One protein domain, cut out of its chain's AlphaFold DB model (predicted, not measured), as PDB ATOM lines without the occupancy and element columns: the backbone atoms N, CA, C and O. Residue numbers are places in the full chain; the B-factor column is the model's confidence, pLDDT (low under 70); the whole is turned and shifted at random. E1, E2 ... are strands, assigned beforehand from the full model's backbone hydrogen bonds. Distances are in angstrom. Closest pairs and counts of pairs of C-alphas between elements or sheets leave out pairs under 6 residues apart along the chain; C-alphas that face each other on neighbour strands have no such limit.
ATOM      1  N   ASP A 294     -27.623 -46.854 -26.472       90.25
ATOM      2  CA  ASP A 294     -29.051 -47.119 -26.325       90.25
ATOM      3  C   ASP A 294     -29.959 -45.938 -26.714       90.25
ATOM      4  O   ASP A 294     -31.157 -46.138 -26.903       90.25
ATOM      5  N   PHE A 295     -29.403 -44.736 -26.912       92.06
ATOM      6  CA  PHE A 295     -30.112 -43.575 -27.473       92.06
ATOM      7  C   PHE A 295     -29.813 -43.349 -28.958       92.06
ATOM      8  O   PHE A 295     -30.433 -42.493 -29.592       92.06
ATOM      9  N   TYR A 296     -28.855 -44.076 -29.533       93.25
ATOM     10  CA  TYR A 296     -28.360 -43.798 -30.874       93.25
ATOM     11  C   TYR A 296     -29.312 -44.281 -31.966       93.25
ATOM     12  O   TYR A 296     -29.613 -45.467 -32.071       93.25
ATOM     13  N   CYS A 297     -29.748 -43.347 -32.807       93.94
ATOM     14  CA  CYS A 297     -30.660 -43.601 -33.922       93.94
ATOM     15  C   CYS A 297     -29.924 -43.830 -35.253       93.94
ATOM     16  O   CYS A 297     -30.501 -44.358 -36.201       93.94
ATOM     17  N   GLY A 298     -28.654 -43.423 -35.348       92.94
ATOM     18  CA  GLY A 298     -27.905 -43.397 -36.603       92.94
ATOM     19  C   GLY A 298     -27.936 -42.037 -37.306       92.94
ATOM     20  O   GLY A 298     -28.188 -40.993 -36.695       92.94
ATOM     21  N   THR A 299     -27.651 -42.068 -38.607       93.88
ATOM     22  CA  THR A 299     -27.631 -40.895 -39.489       93.88
ATOM     23  C   THR A 299     -29.004 -40.639 -40.091       93.88
ATOM     24  O   THR A 299     -29.612 -41.538 -40.666       93.88
ATOM     25  N   THR A 300     -29.481 -39.400 -39.992       95.31
ATOM     26  CA  THR A 300     -30.745 -38.974 -40.588       95.31
ATOM     27  C   THR A 300     -30.652 -38.948 -42.113       95.31
ATOM     28  O   THR A 300     -29.655 -38.477 -42.665       95.31
ATOM     29  N   THR A 301     -31.728 -39.307 -42.799       94.31
ATOM     30  CA  THR A 301     -32.001 -38.861 -44.173       94.31
ATOM     31  C   THR A 301     -32.886 -37.614 -44.134       94.31
ATOM     32  O   THR A 301     -33.458 -37.301 -43.089       94.31
ATOM     33  N   ASN A 302     -32.992 -36.871 -45.238       93.19
ATOM     34  CA  ASN A 302     -33.869 -35.703 -45.302       93.19
ATOM     35  C   ASN A 302     -34.464 -35.457 -46.691       93.19
ATOM     36  O   ASN A 302     -33.882 -35.821 -47.712       93.19
ATOM     37  N   SER A 303     -35.607 -34.776 -46.702       92.31
ATOM     38  CA  SER A 303     -36.218 -34.151 -47.874       92.31
ATOM     39  C   SER A 303     -36.455 -32.672 -47.560       92.31
ATOM     40  O   SER A 303     -37.344 -32.313 -46.786       92.31
ATOM     41  N   GLY A 304     -35.602 -31.798 -48.100       91.12
ATOM     42  CA  GLY A 304     -35.562 -30.396 -47.680       91.12
ATOM     43  C   GLY A 304     -35.213 -30.273 -46.193       91.12
ATOM     44  O   GLY A 304     -34.166 -30.764 -45.768       91.12
ATOM     45  N   ALA A 305     -36.088 -29.633 -45.415       92.19
ATOM     46  CA  ALA A 305     -35.936 -29.458 -43.967       92.19
ATOM     47  C   ALA A 305     -36.570 -30.583 -43.115       92.19
ATOM     48  O   ALA A 305     -36.508 -30.518 -41.887       92.19
ATOM     49  N   ASP A 306     -37.160 -31.610 -43.734       93.88
ATOM     50  CA  ASP A 306     -37.785 -32.724 -43.014       93.88
ATOM     51  C   ASP A 306     -36.825 -33.910 -42.930       93.88
ATOM     52  O   ASP A 306     -36.449 -34.499 -43.946       93.88
ATOM     53  N   TYR A 307     -36.426 -34.257 -41.709       95.44
ATOM     54  CA  TYR A 307     -35.467 -35.311 -41.407       95.44
ATOM     55  C   TYR A 307     -36.162 -36.583 -40.929       95.44
ATOM     56  O   TYR A 307     -37.227 -36.554 -40.311       95.44
ATOM     57  N   SER A 308     -35.547 -37.729 -41.192       95.81
ATOM     58  CA  SER A 308     -36.033 -39.031 -40.741       95.81
ATOM     59  C   SER A 308     -34.879 -39.945 -40.349       95.81
ATOM     60  O   SER A 308     -33.813 -39.910 -40.958       95.81
ATOM     61  N   VAL A 309     -35.080 -40.767 -39.323       95.75
ATOM     62  CA  VAL A 309     -34.085 -41.733 -38.840       95.75
ATOM     63  C   VAL A 309     -34.780 -42.936 -38.202       95.75
ATOM     64  O   VAL A 309     -35.950 -42.855 -37.838       95.75
ATOM     65  N   ALA A 310     -34.088 -44.069 -38.075       93.69
ATOM     66  CA  ALA A 310     -34.614 -45.232 -37.366       93.69
ATOM     67  C   ALA A 310     -34.760 -44.965 -35.856       93.69
ATOM     68  O   ALA A 310     -34.079 -44.114 -35.290       93.69
ATOM     69  N   ALA A 311     -35.644 -45.715 -35.200       91.31
ATOM     70  CA  ALA A 311     -35.781 -45.679 -33.749       91.31
ATOM     71  C   ALA A 311     -34.634 -46.444 -33.054       91.31
ATOM     72  O   ALA A 311     -34.191 -47.470 -33.581       91.31
ATOM     73  N   PRO A 312     -34.167 -45.995 -31.873       90.38
ATOM     74  CA  PRO A 312     -33.181 -46.732 -31.087       90.38
ATOM     75  C   PRO A 312     -33.799 -47.995 -30.464       90.38
ATOM     76  O   PRO A 312     -35.018 -48.156 -30.409       90.38
ATOM     77  N   THR A 313     -32.964 -48.901 -29.951       81.19
ATOM     78  CA  THR A 313     -33.406 -50.221 -29.455       81.19
ATOM     79  C   THR A 313     -34.418 -50.144 -28.304       81.19
ATOM     80  O   THR A 313     -35.314 -50.979 -28.233       81.19
ATOM     81  N   ASN A 314     -34.322 -49.129 -27.440       76.25
ATOM     82  CA  ASN A 314     -35.199 -48.947 -26.276       76.25
ATOM     83  C   ASN A 314     -36.293 -47.887 -26.511       76.25
ATOM     84  O   ASN A 314     -36.733 -47.216 -25.579       76.25
ATOM     85  N   TRP A 315     -36.701 -47.690 -27.766       86.75
ATOM     86  CA  TRP A 315     -37.657 -46.653 -28.140       86.75
ATOM     87  C   TRP A 315     -39.075 -46.927 -27.640       86.75
ATOM     88  O   TRP A 315     -39.644 -47.995 -27.869       86.75
ATOM     89  N   THR A 316     -39.682 -45.908 -27.035       76.31
ATOM     90  CA  THR A 316     -41.081 -45.922 -26.605       76.31
ATOM     91  C   THR A 316     -41.844 -44.750 -27.215       76.31
ATOM     92  O   THR A 316     -41.358 -43.617 -27.235       76.31
ATOM     93  N   THR A 317     -43.065 -45.012 -27.674       81.69
ATOM     94  CA  THR A 317     -43.992 -44.015 -28.227       81.69
ATOM     95  C   THR A 317     -45.144 -43.740 -27.259       81.69
ATOM     96  O   THR A 317     -45.437 -44.547 -26.375       81.69
ATOM     97  N   SER A 318     -45.810 -42.596 -27.413       76.25
ATOM     98  CA  SER A 318     -47.042 -42.262 -26.693       76.25
ATOM     99  C   SER A 318     -48.283 -42.419 -27.585       76.25
ATOM    100  O   SER A 318     -48.187 -42.498 -28.812       76.25
ATOM    101  N   GLY A 319     -49.468 -42.497 -26.960       58.81
ATOM    102  CA  GLY A 319     -50.753 -42.183 -27.604       58.81
ATOM    103  C   GLY A 319     -51.086 -42.941 -28.895       58.81
ATOM    104  O   GLY A 319     -51.484 -42.321 -29.872       58.81
ATOM    105  N   GLY A 320     -50.927 -44.268 -28.923       63.50
ATOM    106  CA  GLY A 320     -51.249 -45.078 -30.109       63.50
ATOM    107  C   GLY A 320     -50.131 -45.161 -31.156       63.50
ATOM    108  O   GLY A 320     -50.361 -45.687 -32.239       63.50
ATOM    109  N   GLY A 321     -48.922 -44.682 -30.835       74.62
ATOM    110  CA  GLY A 321     -47.710 -44.899 -31.635       74.62
ATOM    111  C   GLY A 321     -47.312 -43.749 -32.558       74.62
ATOM    112  O   GLY A 321     -46.279 -43.835 -33.217       74.62
ATOM    113  N   THR A 322     -48.096 -42.672 -32.604       80.00
ATOM    114  CA  THR A 322     -47.924 -41.580 -33.574       80.00
ATOM    115  C   THR A 322     -46.946 -40.496 -33.126       80.00
ATOM    116  O   THR A 322     -46.431 -39.773 -33.979       80.00
ATOM    117  N   LEU A 323     -46.651 -40.386 -31.827       87.31
ATOM    118  CA  LEU A 323     -45.711 -39.410 -31.269       87.31
ATOM    119  C   LEU A 323     -44.689 -40.081 -30.336       87.31
ATOM    120  O   LEU A 323     -44.981 -41.130 -29.748       87.31
ATOM    121  N   PRO A 324     -43.498 -39.483 -30.156       91.31
ATOM    122  CA  PRO A 324     -42.577 -39.888 -29.098       91.31
ATOM    123  C   PRO A 324     -43.230 -39.808 -27.709       91.31
ATOM    124  O   PRO A 324     -44.160 -39.028 -27.480       91.31
ATOM    125  N   ALA A 325     -42.763 -40.620 -26.762       91.12
ATOM    126  CA  ALA A 325     -43.101 -40.412 -25.357       91.12
ATOM    127  C   ALA A 325     -42.474 -39.104 -24.843       91.12
ATOM    128  O   ALA A 325     -41.384 -38.726 -25.270       91.12
ATOM    129  N   ASP A 326     -43.163 -38.400 -23.940       92.81
ATOM    130  CA  ASP A 326     -42.611 -37.186 -23.329       92.81
ATOM    131  C   ASP A 326     -41.266 -37.499 -22.663       92.81
ATOM    132  O   ASP A 326     -41.118 -38.528 -22.001       92.81
ATOM    133  N   LYS A 327     -40.290 -36.614 -22.864       92.62
ATOM    134  CA  LYS A 327     -38.904 -36.755 -22.404       92.62
ATOM    135  C   LYS A 327     -38.119 -37.919 -23.002       92.62
ATOM    136  O   LYS A 327     -37.045 -38.240 -22.488       92.62
ATOM    137  N   SER A 328     -38.584 -38.488 -24.117       92.06
ATOM    138  CA  SER A 328     -37.747 -39.334 -24.968       92.06
ATOM    139  C   SER A 328     -36.459 -38.596 -25.339       92.06
ATOM    140  O   SER A 328     -36.504 -37.474 -25.848       92.06
ATOM    141  N   THR A 329     -35.323 -39.253 -25.109       92.88
ATOM    142  CA  THR A 329     -33.982 -38.736 -25.399       92.88
ATOM    143  C   THR A 329     -33.340 -39.585 -26.486       92.88
ATOM    144  O   THR A 329     -33.349 -40.812 -26.401       92.88
ATOM    145  N   VAL A 330     -32.772 -38.944 -27.506       93.75
ATOM    146  CA  VAL A 330     -32.130 -39.627 -28.639       93.75
ATOM    147  C   VAL A 330     -30.816 -38.972 -29.021       93.75
ATOM    148  O   VAL A 330     -30.649 -37.769 -28.836       93.75
ATOM    149  N   HIS A 331     -29.915 -39.746 -29.623       92.69
ATOM    150  CA  HIS A 331     -28.763 -39.237 -30.354       92.69
ATOM    151  C   HIS A 331     -28.947 -39.456 -31.855       92.69
ATOM    152  O   HIS A 331     -29.158 -40.589 -32.293       92.69
ATOM    153  N   VAL A 332     -28.803 -38.395 -32.644       93.31
ATOM    154  CA  VAL A 332     -28.877 -38.466 -34.110       93.31
ATOM    155  C   VAL A 332     -27.661 -37.809 -34.736       93.31
ATOM    156  O   VAL A 332     -27.135 -36.828 -34.210       93.31
ATOM    157  N   VAL A 333     -27.240 -38.335 -35.880       92.88
ATOM    158  CA  VAL A 333     -26.274 -37.691 -36.767       92.88
ATOM    159  C   VAL A 333     -27.041 -37.000 -37.885       92.88
ATOM    160  O   VAL A 333     -27.715 -37.667 -38.664       92.88
ATOM    161  N   TRP A 334     -26.926 -35.680 -38.006       92.38
ATOM    162  CA  TRP A 334     -27.508 -34.966 -39.145       92.38
ATOM    163  C   TRP A 334     -26.767 -35.343 -40.428       92.38
ATOM    164  O   TRP A 334     -25.609 -34.979 -40.626       92.38
ATOM    165  N   GLY A 335     -27.430 -36.089 -41.308       91.12
ATOM    166  CA  GLY A 335     -26.861 -36.537 -42.584       91.12
ATOM    167  C   GLY A 335     -26.747 -35.435 -43.636       91.12
ATOM    168  O   GLY A 335     -25.940 -35.548 -44.553       91.12
ATOM    169  N   ALA A 336     -27.501 -34.345 -43.483       90.00
ATOM    170  CA  ALA A 336     -27.469 -33.203 -44.384       90.00
ATOM    171  C   ALA A 336     -27.673 -31.885 -43.637       90.00
ATOM    172  O   ALA A 336     -28.368 -31.816 -42.620       90.00
ATOM    173  N   THR A 337     -27.082 -30.827 -44.180       89.06
ATOM    174  CA  THR A 337     -27.272 -29.460 -43.700       89.06
ATOM    175  C   THR A 337     -28.692 -29.002 -44.012       89.06
ATOM    176  O   THR A 337     -29.173 -29.195 -45.129       89.06
ATOM    177  N   SER A 338     -29.358 -28.390 -43.036       84.44
ATOM    178  CA  SER A 338     -30.714 -27.864 -43.237       84.44
ATOM    179  C   SER A 338     -30.697 -26.680 -44.217       84.44
ATOM    180  O   SER A 338     -29.662 -26.019 -44.363       84.44
ATOM    181  N   PRO A 339     -31.827 -26.348 -44.860       83.38
ATOM    182  CA  PRO A 339     -32.119 -25.000 -45.348       83.38
ATOM    183  C   PRO A 339     -31.979 -23.948 -44.240       83.38
ATOM    184  O   PRO A 339     -32.465 -24.181 -43.135       83.38
ATOM    185  N   THR A 340     -31.312 -22.820 -44.503       82.19
ATOM    186  CA  THR A 340     -30.935 -21.828 -43.473       82.19
ATOM    187  C   THR A 340     -32.025 -20.769 -43.250       82.19
ATOM    188  O   THR A 340     -33.206 -21.079 -43.161       82.19
ATOM    189  N   THR A 341     -31.633 -19.506 -43.107       88.81
ATOM    190  CA  THR A 341     -32.478 -18.328 -42.934       88.81
ATOM    191  C   THR A 341     -32.047 -17.313 -43.984       88.81
ATOM    192  O   THR A 341     -30.850 -17.176 -44.235       88.81
ATOM    193  N   SER A 342     -32.984 -16.578 -44.574       90.44
ATOM    194  CA  SER A 342     -32.668 -15.508 -45.527       90.44
ATOM    195  C   SER A 342     -33.648 -14.355 -45.391       90.44
ATOM    196  O   SER A 342     -34.820 -14.565 -45.086       90.44
ATOM    197  N   ALA A 343     -33.187 -13.138 -45.678       92.38
ATOM    198  CA  ALA A 343     -34.104 -12.065 -46.033       92.38
ATOM    199  C   ALA A 343     -34.887 -12.487 -47.286       92.38
ATOM    200  O   ALA A 343     -34.305 -13.060 -48.214       92.38
ATOM    201  N   VAL A 344     -36.193 -12.235 -47.291       93.75
ATOM    202  CA  VAL A 344     -37.095 -12.600 -48.383       93.75
ATOM    203  C   VAL A 344     -37.940 -11.416 -48.822       93.75
ATOM    204  O   VAL A 344     -38.315 -10.549 -48.030       93.75
ATOM    205  N   THR A 345     -38.267 -11.423 -50.108       94.38
ATOM    206  CA  THR A 345     -39.257 -10.532 -50.725       94.38
ATOM    207  C   THR A 345     -40.353 -11.365 -51.378       94.38
ATOM    208  O   THR A 345     -40.321 -12.593 -51.291       94.38
ATOM    209  N   ASN A 346     -41.323 -10.735 -52.038       94.94
ATOM    210  CA  ASN A 346     -42.311 -11.452 -52.838       94.94
ATOM    211  C   ASN A 346     -42.378 -10.973 -54.295       94.94
ATOM    212  O   ASN A 346     -42.066  -9.829 -54.621       94.94
ATOM    213  N   THR A 347     -42.825 -11.859 -55.182       93.31
ATOM    214  CA  THR A 347     -43.264 -11.526 -56.542       93.31
ATOM    215  C   THR A 347     -44.625 -12.175 -56.762       93.31
ATOM    216  O   THR A 347     -44.726 -13.389 -56.926       93.31
ATOM    217  N   GLY A 348     -45.692 -11.373 -56.686       91.38
ATOM    218  CA  GLY A 348     -47.037 -11.914 -56.476       91.38
ATOM    219  C   GLY A 348     -47.098 -12.689 -55.154       91.38
ATOM    220  O   GLY A 348     -46.551 -12.227 -54.153       91.38
ATOM    221  N   ASN A 349     -47.691 -13.887 -55.173       92.69
ATOM    222  CA  ASN A 349     -47.775 -14.766 -53.998       92.69
ATOM    223  C   ASN A 349     -46.481 -15.548 -53.707       92.69
ATOM    224  O   ASN A 349     -46.392 -16.217 -52.678       92.69
ATOM    225  N   ASN A 350     -45.482 -15.490 -54.592       96.50
ATOM    226  CA  ASN A 350     -44.251 -16.258 -54.424       96.50
ATOM    227  C   ASN A 350     -43.322 -15.558 -53.434       96.50
ATOM    228  O   ASN A 350     -42.978 -14.394 -53.629       96.50
ATOM    229  N   VAL A 351     -42.859 -16.291 -52.426       97.25
ATOM    230  CA  VAL A 351     -41.755 -15.915 -51.544       97.25
ATOM    231  C   VAL A 351     -40.444 -16.114 -52.301       97.25
ATOM    232  O   VAL A 351     -40.139 -17.219 -52.748       97.25
ATOM    233  N   ASN A 352     -39.661 -15.049 -52.435       96.88
ATOM    234  CA  ASN A 352     -38.355 -15.053 -53.085       96.88
ATOM    235  C   ASN A 352     -37.259 -15.373 -52.066       96.88
ATOM    236  O   ASN A 352     -36.905 -14.529 -51.240       96.88
ATOM    237  N   TRP A 353     -36.694 -16.574 -52.163       95.81
ATOM    238  CA  TRP A 353     -35.554 -17.023 -51.373       95.81
ATOM    239  C   TRP A 353     -34.609 -17.826 -52.266       95.81
ATOM    240  O   TRP A 353     -34.870 -18.983 -52.588       95.81
ATOM    241  N   THR A 354     -33.488 -17.214 -52.648       94.81
ATOM    242  CA  THR A 354     -32.472 -17.833 -53.508       94.81
ATOM    243  C   THR A 354     -31.899 -19.112 -52.902       94.81
ATOM    244  O   THR A 354     -31.444 -19.103 -51.760       94.81
ATOM    245  N   ALA A 355     -31.866 -20.183 -53.698       92.69
ATOM    246  CA  ALA A 355     -31.324 -21.490 -53.337       92.69
ATOM    247  C   ALA A 355     -31.880 -22.029 -52.005       92.69
ATOM    248  O   ALA A 355     -31.132 -22.522 -51.162       92.69
ATOM    249  N   HIS A 356     -33.199 -21.930 -51.804       93.06
ATOM    250  CA  HIS A 356     -33.815 -22.237 -50.511       93.06
ATOM    251  C   HIS A 356     -33.691 -23.708 -50.099       93.06
ATOM    252  O   HIS A 356     -33.730 -24.003 -48.913       93.06
ATOM    253  N   GLY A 357     -33.608 -24.660 -51.033       92.94
ATOM    254  CA  GLY A 357     -33.506 -26.099 -50.730       92.94
ATOM    255  C   GLY A 357     -34.746 -26.744 -50.075       92.94
ATOM    256  O   GLY A 357     -34.807 -27.966 -49.971       92.94
ATOM    257  N   LEU A 358     -35.735 -25.947 -49.658       95.12
ATOM    258  CA  LEU A 358     -37.046 -26.391 -49.162       95.12
ATOM    259  C   LEU A 358     -37.851 -27.212 -50.186       95.12
ATOM    260  O   LEU A 358     -37.712 -27.035 -51.395       95.12
ATOM    261  N   GLN A 359     -38.737 -28.055 -49.664       95.50
ATOM    262  CA  GLN A 359     -39.693 -28.906 -50.371       95.50
ATOM    263  C   GLN A 359     -41.130 -28.581 -49.941       95.50
ATOM    264  O   GLN A 359     -41.343 -27.979 -48.887       95.50
ATOM    265  N   ALA A 360     -42.119 -28.998 -50.739       95.56
ATOM    266  CA  ALA A 360     -43.526 -28.911 -50.346       95.56
ATOM    267  C   ALA A 360     -43.767 -29.666 -49.026       95.56
ATOM    268  O   ALA A 360     -43.239 -30.758 -48.821       95.56
ATOM    269  N   GLY A 361     -44.543 -29.066 -48.127       93.94
ATOM    270  CA  GLY A 361     -44.805 -29.554 -46.774       93.94
ATOM    271  C   GLY A 361     -43.792 -29.107 -45.715       93.94
ATOM    272  O   GLY A 361     -44.131 -29.148 -44.533       93.94
ATOM    273  N   ASN A 362     -42.602 -28.615 -46.094       95.50
ATOM    274  CA  ASN A 362     -41.643 -28.102 -45.112       95.50
ATOM    275  C   ASN A 362     -42.232 -26.905 -44.348       95.50
ATOM    276  O   ASN A 362     -42.898 -26.040 -44.923       95.50
ATOM    277  N   GLN A 363     -41.934 -26.833 -43.054       95.25
ATOM    278  CA  GLN A 363     -42.377 -25.743 -42.193       95.25
ATOM    279  C   GLN A 363     -41.460 -24.518 -42.322       95.25
ATOM    280  O   GLN A 363     -40.235 -24.648 -42.399       95.25
ATOM    281  N   VAL A 364     -42.046 -23.320 -42.297       94.62
ATOM    282  CA  VAL A 364     -41.324 -22.041 -42.281       94.62
ATOM    283  C   VAL A 364     -41.983 -21.031 -41.343       94.62
ATOM    284  O   VAL A 364     -43.192 -21.066 -41.102       94.62
ATOM    285  N   ILE A 365     -41.185 -20.092 -40.842       93.94
ATOM    286  CA  ILE A 365     -41.660 -18.902 -40.128       93.94
ATOM    287  C   ILE A 365     -41.058 -17.644 -40.749       93.94
ATOM    288  O   ILE A 365     -39.993 -17.684 -41.363       93.94
ATOM    289  N   PHE A 366     -41.717 -16.513 -40.525       92.94
ATOM    290  CA  PHE A 366     -41.237 -15.200 -40.941       92.94
ATOM    291  C   PHE A 366     -40.931 -14.361 -39.694       92.94
ATOM    292  O   PHE A 366     -41.775 -14.278 -38.808       92.94
ATOM    293  N   THR A 367     -39.740 -13.769 -39.595       90.19
ATOM    294  CA  THR A 367     -39.233 -12.985 -38.450       90.19
ATOM    295  C   THR A 367     -38.631 -11.652 -38.918       90.19
ATOM    296  O   THR A 367     -38.509 -11.412 -40.115       90.19
ATOM    297  N   ASP A 368     -38.230 -10.786 -37.981       80.56
ATOM    298  CA  ASP A 368     -37.308  -9.659 -38.221       80.56
ATOM    299  C   ASP A 368     -37.707  -8.749 -39.408       80.56
ATOM    300  O   ASP A 368     -37.001  -8.645 -40.414       80.56
ATOM    301  N   SER A 369     -38.880  -8.114 -39.317       80.50
ATOM    302  CA  SER A 369     -39.387  -7.218 -40.365       80.50
ATOM    303  C   SER A 369     -38.718  -5.844 -40.343       80.50
ATOM    304  O   SER A 369     -38.564  -5.235 -39.285       80.50
ATOM    305  N   THR A 370     -38.416  -5.318 -41.532       74.44
ATOM    306  CA  THR A 370     -37.974  -3.927 -41.737       74.44
ATOM    307  C   THR A 370     -38.986  -3.089 -42.533       74.44
ATOM    308  O   THR A 370     -38.704  -1.942 -42.875       74.44
ATOM    309  N   GLY A 371     -40.180  -3.629 -42.819       76.12
ATOM    310  CA  GLY A 371     -41.194  -2.958 -43.636       76.12
ATOM    311  C   GLY A 371     -42.617  -3.508 -43.494       76.12
ATOM    312  O   GLY A 371     -42.939  -4.287 -42.594       76.12
ATOM    313  N   THR A 372     -43.503  -3.080 -44.394       82.62
ATOM    314  CA  THR A 372     -44.901  -3.530 -44.436       82.62
ATOM    315  C   THR A 372     -44.977  -4.964 -44.955       82.62
ATOM    316  O   THR A 372     -44.442  -5.262 -46.022       82.62
ATOM    317  N   ASN A 373     -45.665  -5.842 -44.224       87.75
ATOM    318  CA  ASN A 373     -45.930  -7.217 -44.639       87.75
ATOM    319  C   ASN A 373     -47.448  -7.430 -44.657       87.75
ATOM    320  O   ASN A 373     -48.113  -7.174 -43.655       87.75
ATOM    321  N   THR A 374     -47.990  -7.880 -45.789       89.88
ATOM    322  CA  THR A 374     -49.435  -8.061 -45.991       89.88
ATOM    323  C   THR A 374     -49.705  -9.485 -46.459       89.88
ATOM    324  O   THR A 374     -49.143  -9.927 -47.461       89.88
ATOM    325  N   GLY A 375     -50.566 -10.197 -45.727       87.62
ATOM    326  CA  GLY A 375     -50.860 -11.622 -45.936       87.62
ATOM    327  C   GLY A 375     -50.019 -12.560 -45.067       87.62
ATOM    328  O   GLY A 375     -50.470 -13.650 -44.728       87.62
ATOM    329  N   ILE A 376     -48.844 -12.110 -44.619       91.88
ATOM    330  CA  ILE A 376     -47.968 -12.836 -43.694       91.88
ATOM    331  C   ILE A 376     -47.895 -12.104 -42.358       91.88
ATOM    332  O   ILE A 376     -47.673 -10.896 -42.313       91.88
ATOM    333  N   THR A 377     -48.037 -12.854 -41.267       90.50
ATOM    334  CA  THR A 377     -47.813 -12.353 -39.911       90.50
ATOM    335  C   THR A 377     -46.432 -12.779 -39.443       90.50
ATOM    336  O   THR A 377     -46.123 -13.968 -39.366       90.50
ATOM    337  N   VAL A 378     -45.610 -11.791 -39.112       88.00
ATOM    338  CA  VAL A 378     -44.249 -11.997 -38.625       88.00
ATOM    339  C   VAL A 378     -44.302 -12.477 -37.171       88.00
ATOM    340  O   VAL A 378     -44.989 -11.893 -36.335       88.00
ATOM    341  N   SER A 379     -43.590 -13.560 -36.880       83.62
ATOM    342  CA  SER A 379     -43.441 -14.145 -35.552       83.62
ATOM    343  C   SER A 379     -42.221 -13.571 -34.830       83.62
ATOM    344  O   SER A 379     -41.225 -13.179 -35.440       83.62
ATOM    345  N   GLN A 380     -42.270 -13.602 -33.501       79.06
ATOM    346  CA  GLN A 380     -41.080 -13.481 -32.663       79.06
ATOM    347  C   GLN A 380     -40.113 -14.657 -32.898       79.06
ATOM    348  O   GLN A 380     -40.534 -15.760 -33.262       79.06
ATOM    349  N   ASN A 381     -38.822 -14.439 -32.635       77.69
ATOM    350  CA  ASN A 381     -37.767 -15.454 -32.754       77.69
ATOM    351  C   ASN A 381     -37.628 -16.326 -31.481       77.69
ATOM    352  O   ASN A 381     -36.525 -16.605 -31.013       77.69
ATOM    353  N   ALA A 382     -38.754 -16.701 -30.871       76.50
ATOM    354  CA  ALA A 382     -38.822 -17.529 -29.664       76.50
ATOM    355  C   ALA A 382     -40.172 -18.253 -29.595       76.50
ATOM    356  O   ALA A 382     -41.188 -17.680 -29.981       76.50
ATOM    357  N   TRP A 383     -40.197 -19.488 -29.092       84.06
ATOM    358  CA  TRP A 383     -41.444 -20.238 -28.935       84.06
ATOM    359  C   TRP A 383     -42.364 -19.603 -27.864       84.06
ATOM    360  O   TRP A 383     -41.857 -19.113 -26.851       84.06
ATOM    361  N   PRO A 384     -43.702 -19.624 -28.046       81.81
ATOM    362  CA  PRO A 384     -44.432 -20.155 -29.198       81.81
ATOM    363  C   PRO A 384     -44.368 -19.217 -30.401       81.81
ATOM    364  O   PRO A 384     -44.271 -17.997 -30.265       81.81
ATOM    365  N   PHE A 385     -44.446 -19.802 -31.592       83.31
ATOM    366  CA  PHE A 385     -44.523 -19.032 -32.828       83.31
ATOM    367  C   PHE A 385     -45.956 -18.579 -33.063       83.31
ATOM    368  O   PHE A 385     -46.879 -19.390 -32.999       83.31
ATOM    369  N   THR A 386     -46.142 -17.294 -33.358       78.19
ATOM    370  CA  THR A 386     -47.478 -16.725 -33.576       78.19
ATOM    371  C   THR A 386     -48.138 -17.319 -34.820       78.19
ATOM    372  O   THR A 386     -49.344 -17.529 -34.818       78.19
ATOM    373  N   ASN A 387     -47.355 -17.599 -35.871       83.88
ATOM    374  CA  ASN A 387     -47.826 -18.256 -37.089       83.88
ATOM    375  C   ASN A 387     -46.729 -19.146 -37.684       83.88
ATOM    376  O   ASN A 387     -45.634 -18.673 -37.997       83.88
ATOM    377  N   ILE A 413     -50.155 -13.015 -50.778       94.12
ATOM    378  CA  ILE A 413     -49.084 -12.115 -50.331       94.12
ATOM    379  C   ILE A 413     -49.006 -10.931 -51.288       94.12
ATOM    380  O   ILE A 413     -48.742 -11.097 -52.475       94.12
ATOM    381  N   THR A 414     -49.218  -9.721 -50.775       91.06
ATOM    382  CA  THR A 414     -49.136  -8.493 -51.588       91.06
ATOM    383  C   THR A 414     -47.917  -7.639 -51.262       91.06
ATOM    384  O   THR A 414     -47.472  -6.877 -52.116       91.06
ATOM    385  N   ALA A 415     -47.324  -7.812 -50.079       91.81
ATOM    386  CA  ALA A 415     -46.052  -7.206 -49.702       91.81
ATOM    387  C   ALA A 415     -45.328  -8.092 -48.683       91.81
ATOM    388  O   ALA A 415     -45.939  -8.532 -47.707       91.81
ATOM    389  N   LEU A 416     -44.035  -8.328 -48.899       92.06
ATOM    390  CA  LEU A 416     -43.177  -9.087 -47.997       92.06
ATOM    391  C   LEU A 416     -41.786  -8.449 -47.943       92.06
ATOM    392  O   LEU A 416     -41.130  -8.287 -48.971       92.06
ATOM    393  N   ASN A 417     -41.343  -8.101 -46.739       92.56
ATOM    394  CA  ASN A 417     -39.986  -7.653 -46.450       92.56
ATOM    395  C   ASN A 417     -39.633  -8.042 -45.008       92.56
ATOM    396  O   ASN A 417     -39.880  -7.299 -44.050       92.56
ATOM    397  N   CYS A 418     -39.129  -9.262 -44.861       91.62
ATOM    398  CA  CYS A 418     -38.798  -9.870 -43.579       91.62
ATOM    399  C   CYS A 418     -37.759 -10.982 -43.773       91.62
ATOM    400  O   CYS A 418     -37.293 -11.236 -44.884       91.62
ATOM    401  N   THR A 419     -37.387 -11.653 -42.691       92.12
ATOM    402  CA  THR A 419     -36.538 -12.844 -42.723       92.12
ATOM    403  C   THR A 419     -37.411 -14.093 -42.730       92.12
ATOM    404  O   THR A 419     -38.244 -14.255 -41.848       92.12
ATOM    405  N   CYS A 420     -37.222 -15.002 -43.684       92.88
ATOM    406  CA  CYS A 420     -37.834 -16.330 -43.653       92.88
ATOM    407  C   CYS A 420     -36.839 -17.348 -43.095       92.88
ATOM    408  O   CYS A 420     -35.653 -17.332 -43.443       92.88
ATOM    409  N   ARG A 421     -37.326 -18.234 -42.228       91.94
ATOM    410  CA  ARG A 421     -36.550 -19.300 -41.591       91.94
ATOM    411  C   ARG A 421     -37.229 -20.631 -41.847       91.94
ATOM    412  O   ARG A 421     -38.444 -20.741 -41.684       91.94
ATOM    413  N   SER A 422     -36.440 -21.638 -42.204       91.88
ATOM    414  CA  SER A 422     -36.919 -23.016 -42.177       91.88
ATOM    415  C   SER A 422     -37.133 -23.465 -40.730       91.88
ATOM    416  O   SER A 422     -36.435 -23.018 -39.816       91.88
ATOM    417  N   MET A 423     -38.101 -24.351 -40.524       92.19
ATOM    418  CA  MET A 423     -38.351 -25.014 -39.249       92.19
ATOM    419  C   MET A 423     -38.165 -26.515 -39.453       92.19
ATOM    420  O   MET A 423     -39.093 -27.189 -39.904       92.19
ATOM    421  N   PRO A 424     -36.966 -27.049 -39.178       93.62
ATOM    422  CA  PRO A 424     -36.694 -28.448 -39.457       93.62
ATOM    423  C   PRO A 424     -37.569 -29.372 -38.627       93.62
ATOM    424  O   PRO A 424     -37.881 -29.070 -37.474       93.62
ATOM    425  N   THR A 425     -37.947 -30.508 -39.200       95.25
ATOM    426  CA  THR A 425     -38.697 -31.547 -38.493       95.25
ATOM    427  C   THR A 425     -37.878 -32.826 -38.412       95.25
ATOM    428  O   THR A 425     -36.996 -33.059 -39.233       95.25
ATOM    429  N   LEU A 426     -38.139 -33.653 -37.405       95.50
ATOM    430  CA  LEU A 426     -37.520 -34.959 -37.241       95.50
ATOM    431  C   LEU A 426     -38.597 -36.012 -36.993       95.50
ATOM    432  O   LEU A 426     -39.376 -35.913 -36.042       95.50
ATOM    433  N   ASN A 427     -38.594 -37.038 -37.836       95.00
ATOM    434  CA  ASN A 427     -39.318 -38.278 -37.624       95.00
ATOM    435  C   ASN A 427     -38.358 -39.377 -37.139       95.00
ATOM    436  O   ASN A 427     -37.305 -39.591 -37.741       95.00
ATOM    437  N   ILE A 428     -38.722 -40.086 -36.070       93.19
ATOM    438  CA  ILE A 428     -37.942 -41.198 -35.522       93.19
ATOM    439  C   ILE A 428     -38.751 -42.492 -35.615       93.19
ATOM    440  O   ILE A 428     -39.802 -42.652 -34.997       93.19
ATOM    441  N   GLY A 429     -38.244 -43.453 -36.381       87.44
ATOM    442  CA  GLY A 429     -38.960 -44.681 -36.698       87.44
ATOM    443  C   GLY A 429     -40.227 -44.391 -37.505       87.44
ATOM    444  O   GLY A 429     -40.172 -43.747 -38.548       87.44
ATOM    445  N   SER A 430     -41.368 -44.892 -37.029       83.19
ATOM    446  CA  SER A 430     -42.682 -44.725 -37.673       83.19
ATOM    447  C   SER A 430     -43.570 -43.689 -36.974       83.19
ATOM    448  O   SER A 430     -44.793 -43.766 -37.073       83.19
ATOM    449  N   THR A 431     -42.976 -42.741 -36.243       86.88
ATOM    450  CA  THR A 431     -43.723 -41.632 -35.630       86.88
ATOM    451  C   THR A 431     -44.108 -40.559 -36.660       86.88
ATOM    452  O   THR A 431     -43.859 -40.687 -37.859       86.88
ATOM    453  N   SER A 432     -44.740 -39.485 -36.193       88.12
ATOM    454  CA  SER A 432     -44.978 -38.273 -36.977       88.12
ATOM    455  C   SER A 432     -43.722 -37.403 -37.029       88.12
ATOM    456  O   SER A 432     -42.890 -37.436 -36.122       88.12
ATOM    457  N   ALA A 433     -43.604 -36.579 -38.070       92.06
ATOM    458  CA  ALA A 433     -42.584 -35.540 -38.133       92.06
ATOM    459  C   ALA A 433     -42.867 -34.456 -37.079       92.06
ATOM    460  O   ALA A 433     -43.943 -33.857 -37.067       92.06
ATOM    461  N   VAL A 434     -41.900 -34.211 -36.194       94.62
ATOM    462  CA  VAL A 434     -42.011 -33.250 -35.088       94.62
ATOM    463  C   VAL A 434     -41.001 -32.127 -35.287       94.62
ATOM    464  O   VAL A 434     -39.838 -32.391 -35.583       94.62
ATOM    465  N   THR A 435     -41.418 -30.875 -35.100       94.81
ATOM    466  CA  THR A 435     -40.543 -29.698 -35.215       94.81
ATOM    467  C   THR A 435     -39.341 -29.793 -34.275       94.81
ATOM    468  O   THR A 435     -39.468 -30.213 -33.124       94.81
ATOM    469  N   VAL A 436     -38.173 -29.363 -34.748       94.25
ATOM    470  CA  VAL A 436     -36.934 -29.289 -33.977       94.25
ATOM    471  C   VAL A 436     -36.604 -27.836 -33.653       94.25
ATOM    472  O   VAL A 436     -36.505 -26.982 -34.532       94.25
ATOM    473  N   LEU A 437     -36.398 -27.565 -32.370       93.00
ATOM    474  CA  LEU A 437     -35.988 -26.278 -31.821       93.00
ATOM    475  C   LEU A 437     -34.548 -26.345 -31.323       93.00
ATOM    476  O   LEU A 437     -34.020 -27.408 -31.010       93.00
ATOM    477  N   GLY A 438     -33.919 -25.184 -31.209       89.06
ATOM    478  CA  GLY A 438     -32.671 -24.984 -30.496       89.06
ATOM    479  C   GLY A 438     -32.791 -25.148 -28.977       89.06
ATOM    480  O   GLY A 438     -33.900 -25.202 -28.443       89.06
ATOM    481  N   PRO A 439     -31.661 -25.120 -28.252       85.38
ATOM    482  CA  PRO A 439     -31.633 -25.388 -26.813       85.38
ATOM    483  C   PRO A 439     -32.290 -24.282 -25.969       85.38
ATOM    484  O   PRO A 439     -32.673 -24.509 -24.826       85.38
ATOM    485  N   THR A 440     -32.486 -23.095 -26.547       86.75
ATOM    486  CA  THR A 440     -33.260 -21.979 -25.986       86.75
ATOM    487  C   THR A 440     -34.736 -21.999 -26.409       86.75
ATOM    488  O   THR A 440     -35.409 -20.977 -26.307       86.75
ATOM    489  N   CYS A 441     -35.251 -23.122 -26.924       89.81
ATOM    490  CA  CYS A 441     -36.615 -23.232 -27.471       89.81
ATOM    491  C   CYS A 441     -36.913 -22.177 -28.556       89.81
ATOM    492  O   CYS A 441     -38.008 -21.626 -28.649       89.81
ATOM    493  N   SER A 442     -35.908 -21.863 -29.368       88.06
ATOM    494  CA  SER A 442     -35.975 -20.940 -30.501       88.06
ATOM    495  C   SER A 442     -35.707 -21.699 -31.803       88.06
ATOM    496  O   SER A 442     -35.228 -22.834 -31.757       88.06
ATOM    497  N   PRO A 443     -35.998 -21.120 -32.974       88.12
ATOM    498  CA  PRO A 443     -35.611 -21.711 -34.248       88.12
ATOM    499  C   PRO A 443     -34.093 -21.965 -34.301       88.12
ATOM    500  O   PRO A 443     -33.317 -21.099 -33.880       88.12
ATOM    501  N   PRO A 444     -33.630 -23.117 -34.817       86.94
ATOM    502  CA  PRO A 444     -32.204 -23.368 -35.016       86.94
ATOM    503  C   PRO A 444     -31.558 -22.268 -35.873       86.94
ATOM    504  O   PRO A 444     -32.083 -21.902 -36.924       86.94
ATOM    505  N   SER A 445     -30.415 -21.724 -35.441       79.12
ATOM    506  CA  SER A 445     -29.754 -20.605 -36.123       79.12
ATOM    507  C   SER A 445     -28.263 -20.850 -36.315       79.12
ATOM    508  O   SER A 445     -27.562 -21.298 -35.409       79.12
ATOM    509  N   VAL A 446     -27.749 -20.473 -37.491       73.69
ATOM    510  CA  VAL A 446     -26.306 -20.488 -37.775       73.69
ATOM    511  C   VAL A 446     -25.564 -19.531 -36.838       73.69
ATOM    512  O   VAL A 446     -24.541 -19.890 -36.267       73.69
ATOM    513  N   SER A 447     -26.107 -18.330 -36.616       70.06
ATOM    514  CA  SER A 447     -25.498 -17.333 -35.723       70.06
ATOM    515  C   SER A 447     -25.572 -17.724 -34.247       70.06
ATOM    516  O   SER A 447     -24.702 -17.346 -33.472       70.06
ATOM    517  N   GLY A 448     -26.596 -18.497 -33.869       64.19
ATOM    518  CA  GLY A 448     -26.775 -19.020 -32.513       64.19
ATOM    519  C   GLY A 448     -25.910 -20.241 -32.224       64.19
ATOM    520  O   GLY A 448     -25.932 -20.759 -31.111       64.19
ATOM    521  N   GLY A 449     -25.160 -20.715 -33.224       68.56
ATOM    522  CA  GLY A 449     -24.262 -21.831 -33.046       68.56
ATOM    523  C   GLY A 449     -24.987 -23.129 -32.738       68.56
ATOM    524  O   GLY A 449     -24.347 -23.959 -32.141       68.56
ATOM    525  N   ASN A 450     -26.257 -23.333 -33.104       74.62
ATOM    526  CA  ASN A 450     -27.065 -24.529 -32.783       74.62
ATOM    527  C   ASN A 450     -27.701 -25.187 -34.025       74.62
ATOM    528  O   ASN A 450     -28.738 -25.850 -33.958       74.62
ATOM    529  N   TYR A 451     -27.094 -24.936 -35.180       83.06
ATOM    530  CA  TYR A 451     -27.580 -25.325 -36.492       83.06
ATOM    531  C   TYR A 451     -27.179 -26.747 -36.903       83.06
ATOM    532  O   TYR A 451     -26.137 -27.257 -36.492       83.06
ATOM    533  N   PHE A 452     -27.977 -27.360 -37.776       87.56
ATOM    534  CA  PHE A 452     -27.730 -28.695 -38.318       87.56
ATOM    535  C   PHE A 452     -26.622 -28.667 -39.373       87.56
ATOM    536  O   PHE A 452     -26.817 -28.149 -40.475       87.56
ATOM    537  N   VAL A 453     -25.461 -29.237 -39.048       82.69
ATOM    538  CA  VAL A 453     -24.326 -29.358 -39.973       82.69
ATOM    539  C   VAL A 453     -24.241 -30.796 -40.471       82.69
ATOM    540  O   VAL A 453     -23.903 -31.685 -39.695       82.69
ATOM    541  N   GLY A 454     -24.528 -31.030 -41.752       84.69
ATOM    542  CA  GLY A 454     -24.561 -32.371 -42.335       84.69
ATOM    543  C   GLY A 454     -23.201 -33.066 -42.356       84.69
ATOM    544  O   GLY A 454     -22.215 -32.472 -42.786       84.69
ATOM    545  N   GLY A 455     -23.142 -34.324 -41.911       76.75
ATOM    546  CA  GLY A 455     -21.998 -35.223 -42.112       76.75
ATOM    547  C   GLY A 455     -20.696 -34.830 -41.406       76.75
ATOM    548  O   GLY A 455     -19.669 -35.441 -41.662       76.75
ATOM    549  N   SER A 456     -20.706 -33.829 -40.524       82.25
ATOM    550  CA  SER A 456     -19.507 -33.354 -39.815       82.25
ATOM    551  C   SER A 456     -19.363 -33.961 -38.413       82.25
ATOM    552  O   SER A 456     -20.268 -34.619 -37.909       82.25
ATOM    553  N   GLN A 457     -18.257 -33.697 -37.719       72.00
ATOM    554  CA  GLN A 457     -18.072 -34.045 -36.308       72.00
ATOM    555  C   GLN A 457     -19.193 -33.476 -35.422       72.00
ATOM    556  O   GLN A 457     -19.655 -34.133 -34.489       72.00
ATOM    557  N   ASN A 458     -19.667 -32.281 -35.775       78.44
ATOM    558  CA  ASN A 458     -20.676 -31.524 -35.037       78.44
ATOM    559  C   ASN A 458     -22.108 -31.898 -35.454       78.44
ATOM    560  O   ASN A 458     -23.072 -31.308 -34.978       78.44
ATOM    561  N   SER A 459     -22.259 -32.887 -36.341       85.81
ATOM    562  CA  SER A 459     -23.564 -33.404 -36.762       85.81
ATOM    563  C   SER A 459     -24.224 -34.304 -35.717       85.81
ATOM    564  O   SER A 459     -25.435 -34.497 -35.782       85.81
ATOM    565  N   LEU A 460     -23.467 -34.856 -34.760       89.44
ATOM    566  CA  LEU A 460     -24.038 -35.654 -33.676       89.44
ATOM    567  C   LEU A 460     -24.658 -34.745 -32.615       89.44
ATOM    568  O   LEU A 460     -23.971 -33.916 -32.010       89.44
ATOM    569  N   THR A 461     -25.939 -34.955 -32.331       90.44
ATOM    570  CA  THR A 461     -26.644 -34.221 -31.284       90.44
ATOM    571  C   THR A 461     -27.580 -35.093 -30.462       90.44
ATOM    572  O   THR A 461     -28.057 -36.124 -30.924       90.44
ATOM    573  N   THR A 462     -27.879 -34.626 -29.255       92.25
ATOM    574  CA  THR A 462     -28.913 -35.118 -28.356       92.25
ATOM    575  C   THR A 462     -30.163 -34.277 -28.547       92.25
ATOM    576  O   THR A 462     -30.107 -33.047 -28.457       92.25
ATOM    577  N   LEU A 463     -31.293 -34.937 -28.777       94.00
ATOM    578  CA  LEU A 463     -32.602 -34.298 -28.771       94.00
ATOM    579  C   LEU A 463     -33.452 -34.846 -27.637       94.00
ATOM    580  O   LEU A 463     -33.404 -36.038 -27.338       94.00
ATOM    581  N   ILE A 464     -34.248 -33.959 -27.048       94.50
ATOM    582  CA  ILE A 464     -35.227 -34.294 -26.016       94.50
ATOM    583  C   ILE A 464     -36.596 -33.882 -26.527       94.50
ATOM    584  O   ILE A 464     -36.791 -32.716 -26.870       94.50
ATOM    585  N   TYR A 465     -37.530 -34.824 -26.603       94.81
ATOM    586  CA  TYR A 465     -38.910 -34.501 -26.942       94.81
ATOM    587  C   TYR A 465     -39.610 -33.924 -25.717       94.81
ATOM    588  O   TYR A 465     -39.555 -34.504 -24.632       94.81
ATOM    589  N   ASP A 466     -40.277 -32.791 -25.893       95.19
ATOM    590  CA  ASP A 466     -41.114 -32.186 -24.869       95.19
ATOM    591  C   ASP A 466     -42.566 -32.164 -25.343       95.19
ATOM    592  O   ASP A 466     -42.896 -31.473 -26.308       95.19
ATOM    593  N   ALA A 467     -43.436 -32.921 -24.675       93.44
ATOM    594  CA  ALA A 467     -44.835 -33.033 -25.085       93.44
ATOM    595  C   ALA A 467     -45.660 -31.769 -24.793       93.44
ATOM    596  O   ALA A 467     -46.660 -31.540 -25.469       93.44
ATOM    597  N   ALA A 468     -45.259 -30.938 -23.822       92.38
ATOM    598  CA  ALA A 468     -45.952 -29.683 -23.531       92.38
ATOM    599  C   ALA A 468     -45.672 -28.635 -24.620       92.38
ATOM    600  O   ALA A 468     -46.573 -27.911 -25.031       92.38
ATOM    601  N   ILE A 469     -44.431 -28.586 -25.108       94.06
ATOM    602  CA  ILE A 469     -44.019 -27.719 -26.222       94.06
ATOM    603  C   ILE A 469     -44.424 -28.330 -27.578       94.06
ATOM    604  O   ILE A 469     -44.668 -27.604 -28.541       94.06
ATOM    605  N   GLY A 470     -44.506 -29.661 -27.661       93.31
ATOM    606  CA  GLY A 470     -44.796 -30.400 -28.890       93.31
ATOM    607  C   GLY A 470     -43.620 -30.432 -29.868       93.31
ATOM    608  O   GLY A 470     -43.835 -30.483 -31.077       93.31
ATOM    609  N   ALA A 471     -42.382 -30.374 -29.367       95.00
ATOM    610  CA  ALA A 471     -41.183 -30.244 -30.191       95.00
ATOM    611  C   ALA A 471     -39.989 -31.039 -29.646       95.00
ATOM    612  O   ALA A 471     -39.900 -31.346 -28.457       95.00
ATOM    613  N   TRP A 472     -39.036 -31.326 -30.530       95.44
ATOM    614  CA  TRP A 472     -37.700 -31.778 -30.168       95.44
ATOM    615  C   TRP A 472     -36.822 -30.590 -29.787       95.44
ATOM    616  O   TRP A 472     -36.709 -29.639 -30.556       95.44
ATOM    617  N   ILE A 473     -36.135 -30.656 -28.649       93.81
ATOM    618  CA  ILE A 473     -35.167 -29.639 -28.226       93.81
ATOM    619  C   ILE A 473     -33.748 -30.151 -28.489       93.81
ATOM    620  O   ILE A 473     -33.260 -31.051 -27.801       93.81
ATOM    621  N   ASN A 474     -33.091 -29.575 -29.494       91.75
ATOM    622  CA  ASN A 474     -31.726 -29.884 -29.906       91.75
ATOM    623  C   ASN A 474     -30.707 -29.287 -28.923       91.75
ATOM    624  O   ASN A 474     -30.622 -28.068 -28.785       91.75
ATOM    625  N   GLN A 475     -29.894 -30.135 -28.291       86.38
ATOM    626  CA  GLN A 475     -28.835 -29.721 -27.357       86.38
ATOM    627  C   GLN A 475     -27.470 -29.488 -28.039       86.38
ATOM    628  O   GLN A 475     -26.470 -29.265 -27.359       86.38
TER     629      GLN A 475
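Overview. This is residues 294 to 387 and 413 to 475 of the 1002 residues of an uncharacterized protein of Bradyrhizobium lablabi (UniProt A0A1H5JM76). What shape? With little regular structure, it has two lobes end to end: a mixed sheet folded into facing leaves, E1 E4 E11 E12 and E9 E3 E2, hinged at E10, and a curled antiparallel sheet, E6 E5 E8 E7. How big? The 157 printed residues, under half in named elements, hold twelve strands, E1 to E12, all strand. It is compact, with a radius of gyration of the C-alphas of 16.0 A and spans of 50 by 32 by 26 A.

Arrangement. What joins the sheets? E8, residues 417 to 423, runs on into E9, residues 425 to 428. What neighbours E9? E3, residues 306 to 309, is parallel to it, with N 307 and O 425 2.8 A apart.

Along the chain. Where to start? E1, residues 296 to 299, begins at C-alpha 296 (-28.360, -43.798, -30.874). Any long strand? E11, residues 460 to 466, spans 19.5 A.

Size, cuts and confidence. Any cut? Residues 388 to 412 are not printed; C-alphas 387 and 413 are 14.7 A apart. Low confidence? Residues 319 to 320 and 448 to 449 have pLDDT under 70.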